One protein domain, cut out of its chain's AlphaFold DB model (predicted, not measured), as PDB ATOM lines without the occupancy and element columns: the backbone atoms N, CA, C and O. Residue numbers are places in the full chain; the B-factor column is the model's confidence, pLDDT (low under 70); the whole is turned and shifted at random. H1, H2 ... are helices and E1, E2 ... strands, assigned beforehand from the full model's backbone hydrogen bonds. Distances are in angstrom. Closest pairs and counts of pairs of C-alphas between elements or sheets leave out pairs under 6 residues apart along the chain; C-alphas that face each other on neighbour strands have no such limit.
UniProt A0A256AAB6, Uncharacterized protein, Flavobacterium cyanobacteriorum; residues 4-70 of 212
ATOM      1  N   CYS A   4     -23.196  45.366  40.029       95.31
ATOM      2  CA  CYS A   4     -23.804  44.087  39.682       95.31
ATOM      3  C   CYS A   4     -22.811  42.930  39.815       95.31
ATOM      4  O   CYS A   4     -21.746  42.924  39.194       95.31
ATOM      5  N   ILE A   5     -23.191  41.915  40.592       96.25
ATOM      6  CA  ILE A   5     -22.419  40.687  40.785       96.25
ATOM      7  C   ILE A   5     -23.135  39.541  40.078       96.25
ATOM      8  O   ILE A   5     -24.258  39.177  40.433       96.25
ATOM      9  N   GLN A   6     -22.465  38.940  39.095       97.06
ATOM     10  CA  GLN A   6     -22.966  37.754  38.407       97.06
ATOM     11  C   GLN A   6     -23.069  36.576  39.383       97.06
ATOM     12  O   GLN A   6     -22.095  36.210  40.041       97.06
ATOM     13  N   LYS A   7     -24.247  35.955  39.448       97.50
ATOM     14  CA  LYS A   7     -24.516  34.754  40.250       97.50
ATOM     15  C   LYS A   7     -24.446  33.479  39.432       97.50
ATOM     16  O   LYS A   7     -23.917  32.480  39.908       97.50
ATOM     17  N   SER A   8     -24.962  33.504  38.209       96.62
ATOM     18  CA  SER A   8     -24.951  32.337  37.330       96.62
ATOM     19  C   SER A   8     -24.887  32.731  35.866       96.62
ATOM     20  O   SER A   8     -25.366  33.798  35.481       96.62
ATOM     21  N   ARG A   9     -24.337  31.818  35.066       95.81
ATOM     22  CA  ARG A   9     -24.342  31.853  33.607       95.81
ATOM     23  C   ARG A   9     -24.714  30.469  33.097       95.81
ATOM     24  O   ARG A   9     -23.987  29.512  33.366       95.81
ATOM     25  N   THR A  10     -25.806  30.378  32.354       95.69
ATOM     26  CA  THR A  10     -26.296  29.120  31.785       95.69
ATOM     27  C   THR A  10     -26.318  29.247  30.266       95.69
ATOM     28  O   THR A  10     -26.880  30.218  29.762       95.69
ATOM     29  N   PRO A  11     -25.696  28.328  29.510       93.94
ATOM     30  CA  PRO A  11     -25.760  28.373  28.055       93.94
ATOM     31  C   PRO A  11     -27.204  28.221  27.574       93.94
ATOM     32  O   PRO A  11     -27.951  27.384  28.083       93.94
ATOM     33  N   LEU A  12     -27.579  29.036  26.590       86.56
ATOM     34  CA  LEU A  12     -28.813  28.859  25.833       86.56
ATOM     35  C   LEU A  12     -28.588  27.827  24.714       86.56
ATOM     36  O   LEU A  12     -27.528  27.202  24.619       86.56
ATOM     37  N   ALA A  13     -29.594  27.637  23.856       82.88
ATOM     38  CA  ALA A  13     -29.455  26.826  22.650       82.88
ATOM     39  C   ALA A  13     -28.218  27.249  21.822       82.88
ATOM     40  O   ALA A  13     -27.827  28.422  21.863       82.88
ATOM     41  N   PRO A  14     -27.603  26.328  21.052       81.56
ATOM     42  CA  PRO A  14     -26.431  26.640  20.239       81.56
ATOM     43  C   PRO A  14     -26.638  27.903  19.392       81.56
ATOM     44  O   PRO A  14     -27.639  28.030  18.692       81.56
ATOM     45  N   GLY A  15     -25.707  28.855  19.496       81.06
ATOM     46  CA  GLY A  15     -25.762  30.134  18.779       81.06
ATOM     47  C   GLY A  15     -26.630  31.230  19.416       81.06
ATOM     48  O   GLY A  15     -26.572  32.362  18.950       81.06
ATOM     49  N   LYS A  16     -27.386  30.954  20.492       80.38
ATOM     50  CA  LYS A  16     -28.268  31.945  21.148       80.38
ATOM     51  C   LYS A  16     -27.654  32.676  22.357       80.38
ATOM     52  O   LYS A  16     -28.310  33.520  22.953       80.38
ATOM     53  N   GLY A  17     -26.399  32.395  22.715       90.06
ATOM     54  CA  GLY A  17     -25.707  33.059  23.831       90.06
ATOM     55  C   GLY A  17     -25.948  32.387  25.187       90.06
ATOM     56  O   GLY A  17     -25.966  31.160  25.282       90.06
ATOM     57  N   PHE A  18     -26.086  33.187  26.245       92.31
ATOM     58  CA  PHE A  18     -26.214  32.711  27.623       92.31
ATOM     59  C   PHE A  18     -27.291  33.483  28.386       92.31
ATOM     60  O   PHE A  18     -27.479  34.681  28.175       92.31
ATOM     61  N   HIS A  19     -27.931  32.786  29.319       92.50
ATOM     62  CA  HIS A  19     -28.805  33.356  30.331       92.50
ATOM     63  C   HIS A  19     -27.990  33.705  31.580       92.50
ATOM     64  O   HIS A  19     -27.249  32.861  32.103       92.50
ATOM     65  N   TYR A  20     -28.132  34.932  32.072       94.88
ATOM     66  CA  TYR A  20     -27.397  35.462  33.217       94.88
ATOM     67  C   TYR A  20     -28.338  35.827  34.353       94.88
ATOM     68  O   TYR A  20     -29.438  36.325  34.133       94.88
ATOM     69  N   LYS A  21     -27.852  35.642  35.583       96.50
ATOM     70  CA  LYS A  21     -28.498  36.164  36.792       96.50
ATOM     71  C   LYS A  21     -27.520  37.050  37.541       96.50
ATOM     72  O   LYS A  21     -26.405  36.607  37.831       96.50
ATOM     73  N   PHE A  22     -27.939  38.263  37.868       96.94
ATOM     74  CA  PHE A  22     -27.166  39.248  38.615       96.94
ATOM     75  C   PHE A  22     -27.888  39.634  39.902       96.94
ATOM     76  O   PHE A  22     -29.098  39.856  39.897       96.94
ATOM     77  N   ASP A  23     -27.117  39.780  40.978       97.31
ATOM     78  CA  ASP A  23     -27.536  40.571  42.131       97.31
ATOM     79  C   ASP A  23     -26.878  41.945  41.996       97.31
ATOM     80  O   ASP A  23     -25.650  42.061  42.051       97.31
ATOM     81  N   CYS A  24     -27.692  42.973  41.791       96.31
ATOM     82  CA  CYS A  24     -27.247  44.350  41.664       96.31
ATOM     83  C   CYS A  24     -27.622  45.144  42.908       96.31
ATOM     84  O   CYS A  24     -28.763  45.089  43.361       96.31
ATOM     85  N   THR A  25     -26.670  45.892  43.450       95.94
ATOM     86  CA  THR A  25     -26.901  46.813  44.565       95.94
ATOM     87  C   THR A  25     -26.880  48.240  44.040       95.94
ATOM     88  O   THR A  25     -25.922  48.635  43.367       95.94
ATOM     89  N   ASP A  26     -27.942  48.997  44.309       92.88
ATOM     90  CA  ASP A  26     -28.011  50.420  43.977       92.88
ATOM     91  C   ASP A  26     -27.243  51.286  44.994       92.88
ATOM     92  O   ASP A  26     -26.653  50.789  45.956       92.88
ATOM     93  N   SER A  27     -27.211  52.601  44.763       91.19
ATOM     94  CA  SER A  27     -26.537  53.547  45.666       91.19
ATOM     95  C   SER A  27     -27.175  53.637  47.050       91.19
ATOM     96  O   SER A  27     -26.508  54.073  47.985       91.19
ATOM     97  N   ASP A  28     -28.430  53.215  47.177       92.12
ATOM     98  CA  ASP A  28     -29.202  53.273  48.414       92.12
ATOM     99  C   ASP A  28     -29.087  51.958  49.208       92.12
ATOM    100  O   ASP A  28     -29.639  51.824  50.299       92.12
ATOM    101  N   GLY A  29     -28.332  50.986  48.681       91.88
ATOM    102  CA  GLY A  29     -28.117  49.678  49.291       91.88
ATOM    103  C   GLY A  29     -29.222  48.664  48.995       91.88
ATOM    104  O   GLY A  29     -29.181  47.558  49.541       91.88
ATOM    105  N   ASN A  30     -30.190  48.980  48.130       93.25
ATOM    106  CA  ASN A  30     -31.222  48.023  47.754       93.25
ATOM    107  C   ASN A  30     -30.655  46.998  46.777       93.25
ATOM    108  O   ASN A  30     -29.976  47.331  45.803       93.25
ATOM    109  N   VAL A  31     -30.983  45.729  47.019       93.81
ATOM    110  CA  VAL A  31     -30.585  44.624  46.149       93.81
ATOM    111  C   VAL A  31     -31.715  44.316  45.170       93.81
ATOM    112  O   VAL A  31     -32.812  43.932  45.574       93.81
ATOM    113  N   LYS A  32     -31.423  44.436  43.876       93.88
ATOM    114  CA  LYS A  32     -32.276  43.997  42.769       93.88
ATOM    115  C   LYS A  32     -31.696  42.738  42.138       93.88
ATOM    116  O   LYS A  32     -30.496  42.653  41.890       93.88
ATOM    117  N   LYS A  33     -32.568  41.773  41.854       95.44
ATOM    118  CA  LYS A  33     -32.223  40.575  41.084       95.44
ATOM    119  C   LYS A  33     -32.596  40.815  39.631       95.44
ATOM    120  O   LYS A  33     -33.757  41.113  39.363       95.44
ATOM    121  N   ILE A  34     -31.627  40.695  38.735       93.81
ATOM    122  CA  ILE A  34     -31.803  40.928  37.300       93.81
ATOM    123  C   ILE A  34     -31.479  39.638  36.556       93.81
ATOM    124  O   ILE A  34     -30.432  39.028  36.783       93.81
ATOM    125  N   GLU A  35     -32.389  39.225  35.681       94.19
ATOM    126  CA  GLU A  35     -32.238  38.054  34.820       94.19
ATOM    127  C   GLU A  35     -32.368  38.504  33.367       94.19
ATOM    128  O   GLU A  35     -33.345  39.158  33.013       94.19
ATOM    129  N   LEU A  36     -31.373  38.187  32.540       91.25
ATOM    130  CA  LEU A  36     -31.334  38.617  31.142       91.25
ATOM    131  C   LEU A  36     -30.547  37.640  30.273       91.25
ATOM    132  O   LEU A  36     -29.740  36.853  30.775       91.25
ATOM    133  N   ASP A  37     -30.742  37.741  28.963       89.50
ATOM    134  CA  ASP A  37     -29.991  36.974  27.975       89.50
ATOM    135  C   ASP A  37     -28.997  37.873  27.237       89.50
ATOM    136  O   ASP A  37     -29.328  38.988  26.831       89.50
ATOM    137  N   ALA A  38     -27.774  37.388  27.034       86.56
ATOM    138  CA  ALA A  38     -26.748  38.121  26.300       86.56
ATOM    139  C   ALA A  38     -25.757  37.184  25.598       86.56
ATOM    140  O   ALA A  38     -25.554  36.031  25.983       86.56
ATOM    141  N   SER A  39     -25.087  37.700  24.566       84.69
ATOM    142  CA  SER A  39     -24.099  36.930  23.802       84.69
ATOM    143  C   SER A  39     -22.759  36.763  24.528       84.69
ATOM    144  O   SER A  39     -22.026  35.822  24.230       84.69
ATOM    145  N   ASN A  40     -22.429  37.638  25.485       87.38
ATOM    146  CA  ASN A  40     -21.202  37.568  26.281       87.38
ATOM    147  C   ASN A  40     -21.331  38.291  27.636       87.38
ATOM    148  O   ASN A  40     -22.265  39.066  27.850       87.38
ATOM    149  N   ASP A  41     -20.357  38.050  28.520       86.25
ATOM    150  CA  ASP A  41     -20.339  38.543  29.904       86.25
ATOM    151  C   ASP A  41     -20.319  40.087  29.992       86.25
ATOM    152  O   ASP A  41     -20.969  40.673  30.858       86.25
ATOM    153  N   ASN A  42     -19.607  40.765  29.081       86.62
ATOM    154  CA  ASN A  42     -19.474  42.228  29.095       86.62
ATOM    155  C   ASN A  42     -20.807  42.914  28.785       86.62
ATOM    156  O   ASN A  42     -21.210  43.832  29.499       86.62
ATOM    157  N   ILE A  43     -21.499  42.439  27.745       83.19
ATOM    158  CA  ILE A  43     -22.827  42.935  27.370       83.19
ATOM    159  C   ILE A  43     -23.816  42.660  28.504       83.19
ATOM    160  O   ILE A  43     -24.565  43.554  28.891       83.19
ATOM    161  N   ALA A  44     -23.781  41.456  29.082       87.44
ATOM    162  CA  ALA A  44     -24.672  41.079  30.173       87.44
ATOM    163  C   ALA A  44     -24.538  42.019  31.382       87.44
ATOM    164  O   ALA A  44     -25.536  42.475  31.935       87.44
ATOM    165  N   LYS A  45     -23.297  42.347  31.760       90.12
ATOM    166  CA  LYS A  45     -23.015  43.252  32.876       90.12
ATOM    167  C   LYS A  45     -23.507  44.676  32.607       90.12
ATOM    168  O   LYS A  45     -24.146  45.257  33.475       90.12
ATOM    169  N   GLN A  46     -23.249  45.217  31.414       88.50
ATOM    170  CA  GLN A  46     -23.706  46.561  31.039       88.50
ATOM    171  C   GLN A  46     -25.235  46.672  31.058       88.50
ATOM    172  O   GLN A  46     -25.770  47.646  31.584       88.50
ATOM    173  N   LEU A  47     -25.939  45.662  30.535       84.88
ATOM    174  CA  LEU A  47     -27.404  45.625  30.551       84.88
ATOM    175  C   LEU A  47     -27.956  45.529  31.980       84.88
ATOM    176  O   LEU A  47     -28.891  46.247  32.322       84.88
ATOM    177  N   ALA A  48     -27.344  44.711  32.842       89.69
ATOM    178  CA  ALA A  48     -27.756  44.604  34.239       89.69
ATOM    179  C   ALA A  48     -27.541  45.916  35.017       89.69
ATOM    180  O   ALA A  48     -28.393  46.324  35.809       89.69
ATOM    181  N   GLU A  49     -26.426  46.612  34.784       89.38
ATOM    182  CA  GLU A  49     -26.155  47.918  35.400       89.38
ATOM    183  C   GLU A  49     -27.143  48.995  34.917       89.38
ATOM    184  O   GLU A  49     -27.584  49.828  35.720       89.38
ATOM    185  N   LEU A  50     -27.541  48.945  33.642       86.56
ATOM    186  CA  LEU A  50     -28.543  49.837  33.057       86.56
ATOM    187  C   LEU A  50     -29.933  49.602  33.665       86.56
ATOM    188  O   LEU A  50     -30.545  50.535  34.178       86.56
ATOM    189  N   GLU A  51     -30.405  48.354  33.698       88.38
ATOM    190  CA  GLU A  51     -31.704  48.008  34.289       88.38
ATOM    191  C   GLU A  51     -31.763  48.354  35.785       88.38
ATOM    192  O   GLU A  51     -32.779  48.840  36.293       88.38
ATOM    193  N   CYS A  52     -30.651  48.182  36.500       90.12
ATOM    194  CA  CYS A  52     -30.563  48.553  37.906       90.12
ATOM    195  C   CYS A  52     -30.693  50.069  38.131       90.12
ATOM    196  O   CYS A  52     -31.407  50.481  39.055       90.12
ATOM    197  N   SER A  53     -30.023  50.879  37.300       86.25
ATOM    198  CA  SER A  53     -29.910  52.335  37.467       86.25
ATOM    199  C   SER A  53     -31.082  53.121  36.882       86.25
ATOM    200  O   SER A  53     -31.578  54.036  37.533       86.25
ATOM    201  N   GLU A  54     -31.551  52.749  35.694       78.88
ATOM    202  CA  GLU A  54     -32.610  53.464  34.973       78.88
ATOM    203  C   GLU A  54     -33.986  52.807  35.148       78.88
ATOM    204  O   GLU A  54     -35.005  53.371  34.757       78.88
ATOM    205  N   GLY A  55     -34.042  51.605  35.738       73.19
ATOM    206  CA  GLY A  55     -35.286  50.841  35.872       73.19
ATOM    207  C   GLY A  55     -35.838  50.340  34.534       73.19
ATOM    208  O   GLY A  55     -36.980  49.883  34.475       73.19
ATOM    209  N   ILE A  56     -35.046  50.425  33.461       74.44
ATOM    210  CA  ILE A  56     -35.405  49.925  32.137       74.44
ATOM    211  C   ILE A  56     -35.259  48.411  32.157       74.44
ATOM    212  O   ILE A  56     -34.148  47.890  32.144       74.44
ATOM    213  N   LYS A  57     -36.386  47.702  32.191       73.94
ATOM    214  CA  LYS A  57     -36.384  46.241  32.180       73.94
ATOM    215  C   LYS A  57     -35.914  45.721  30.822       73.94
ATOM    216  O   LYS A  57     -36.552  45.981  29.800       73.94
ATOM    217  N   THR A  58     -34.835  44.951  30.822       70.31
ATOM    218  CA  THR A  58     -34.363  44.233  29.640       70.31
ATOM    219  C   THR A  58     -35.227  42.991  29.435       70.31
ATOM    220  O   THR A  58     -35.513  42.260  30.381       70.31
ATOM    221  N   LEU A  59     -35.686  42.752  28.206       66.00
ATOM    222  CA  LEU A  59     -36.479  41.564  27.880       66.00
ATOM    223  C   LEU A  59     -35.560  40.402  27.500       66.00
ATOM    224  O   LEU A  59     -34.569  40.593  26.794       66.00
ATOM    225  N   SER A  60     -35.922  39.194  27.925       65.31
ATOM    226  CA  SER A  60     -35.291  37.960  27.442       65.31
ATOM    227  C   SER A  60     -35.573  37.723  25.952       65.31
ATOM    228  O   SER A  60     -36.512  38.291  25.373       65.31
ATOM    229  N   PHE A  61     -34.791  36.844  25.312       63.75
ATOM    230  CA  PHE A  61     -35.047  36.468  23.916       63.75
ATOM    231  C   PHE A  61     -36.439  35.850  23.752       63.75
ATOM    232  O   PHE A  61     -37.141  36.167  22.795       63.75
ATOM    233  N   GLU A  62     -36.869  35.019  24.703       64.88
ATOM    234  CA  GLU A  62     -38.175  34.356  24.661       64.88
ATOM    235  C   GLU A  62     -39.338  35.349  24.833       64.88
ATOM    236  O   GLU A  62     -40.341  35.264  24.123       64.88
ATOM    237  N   GLU A  63     -39.217  36.321  25.745       62.72
ATOM    238  CA  GLU A  63     -40.215  37.392  25.892       62.72
ATOM    239  C   GLU A  63     -40.295  38.249  24.626       62.72
ATOM    240  O   GLU A  63     -41.391  38.596  24.179       62.72
ATOM    241  N   THR A  64     -39.150  38.531  24.005       58.97
ATOM    242  CA  THR A  64     -39.087  39.282  22.750       58.97
ATOM    243  C   THR A  64     -39.744  38.499  21.603       58.97
ATOM    244  O   THR A  64     -40.577  39.053  20.884       58.97
ATOM    245  N   GLU A  65     -39.455  37.199  21.462       58.84
ATOM    246  CA  GLU A  65     -40.097  36.301  20.486       58.84
ATOM    247  C   GLU A  65     -41.620  36.216  20.699       58.84
ATOM    248  O   GLU A  65     -42.389  36.313  19.736       58.84
ATOM    249  N   LYS A  66     -42.085  36.117  21.953       56.22
ATOM    250  CA  LYS A  66     -43.521  36.123  22.286       56.22
ATOM    251  C   LYS A  66     -44.200  37.432  21.890       56.22
ATOM    252  O   LYS A  66     -45.279  37.390  21.298       56.22
ATOM    253  N   ILE A  67     -43.579  38.579  22.174       53.81
ATOM    254  CA  ILE A  67     -44.123  39.890  21.794       53.81
ATOM    255  C   ILE A  67     -44.210  39.999  20.269       53.81
ATOM    256  O   ILE A  67     -45.290  40.292  19.757       53.81
ATOM    257  N   MET A  68     -43.131  39.684  19.541       44.88
ATOM    258  CA  MET A  68     -43.108  39.711  18.070       44.88
ATOM    259  C   MET A  68     -44.202  38.825  17.453       44.88
ATOM    260  O   MET A  68     -44.945  39.269  16.574       44.88
ATOM    261  N   SER A  69     -44.368  37.608  17.970       45.06
ATOM    262  CA  SER A  69     -45.419  36.686  17.529       45.06
ATOM    263  C   SER A  69     -46.828  37.241  17.795       45.06
ATOM    264  O   SER A  69     -47.697  37.194  16.922       45.06
ATOM    265  N   SER A  70     -47.054  37.851  18.966       46.50
ATOM    266  CA  SER A  70     -48.362  38.406  19.352       46.50
ATOM    267  C   SER A  70     -48.799  39.630  18.540       46.50
ATOM    268  O   SER A  70     -49.998  39.846  18.361       46.50
TER     269      SER A  70
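This is residues 4 to 70 of the 212 residues of an uncharacterized protein of Flavobacterium cyanobacteriorum (UniProt A0A256AAB6). A small, twisted sheet of three strands, E1, E2 and E3, has one helix, H1, packed over one face, in two layers. A second, shorter helix, H2, only grazes the sheet with its first residues, 61 to 62, and its centre is the farthest of the five from the mean of the C-alphas. The printed part has 67 residues, with named elements in the order E1, E2, E3, H1, H2; the sheet's order is E1 - E2 - E3, antiparallel throughout, and the class is mixed, helices and strands. The whole is compact, with a radius of gyration of the C-alphas of 12.3 A, and only just elongated, with spans of 38 by 25 by 15 A.

E1 takes residues 4 to 11, 19.6 A from first to last C-alpha, and begins at C-alpha 4 at (-23.804, 44.087, 39.682); it bends by 61 degrees at residue 7. E2 is residues 18 to 25, 22.1 A long, and E3 is residues 31 to 38, 21.2 A long. H1 is residues 41 to 54, 20.0 A long, with C-alpha 41 at (-20.339, 38.543, 29.904). H2 is residues 61 to 70, 14.2 A long, and ends at C-alpha 70 at (-48.362, 38.406, 19.352).

The three strands form a meander, each strand the antiparallel neighbour of the one before, with E1 and E3 as edge strands. E1 and E2 are a hairpin, with 166 degrees between their directions; N 5 and O 23 are within hydrogen-bond range at 2.9 A, and N 19 and O 10 at 2.8 A. E2 and E3 are a hairpin too, at 158 degrees, with N 20 and O 36 within range at 2.8 A and N 34 and O 22 at 2.9 A. H1 is on the sheet. Its closest C-alphas to E3 are those of Ala 44 and Ala 38, 5.3 A apart; to E1, those of Glu 49 and Cys 4, 6.2 A; to E2, those of Cys 52 and Cys 24, 6.5 A. The closest C-alphas of H2 and E3 are those of Phe 61 and Asp 37, 6.5 A apart. H1 and H2 are apart. In H1 and H2 every O i to N i+4 pair is within hydrogen-bond range.

The two C-alphas farthest apart are those of Pro 14 and Asp 28, at 38.9 A. The printed part has no cut. The links E2 to E3 and E3 to H1 are tight, those from E1 to E2 and from H1 to H2 are short, and no link is long. The mean pLDDT of the printed part is 83.6; residues 59 to 70 are under 70, and H2 has a mean of 56.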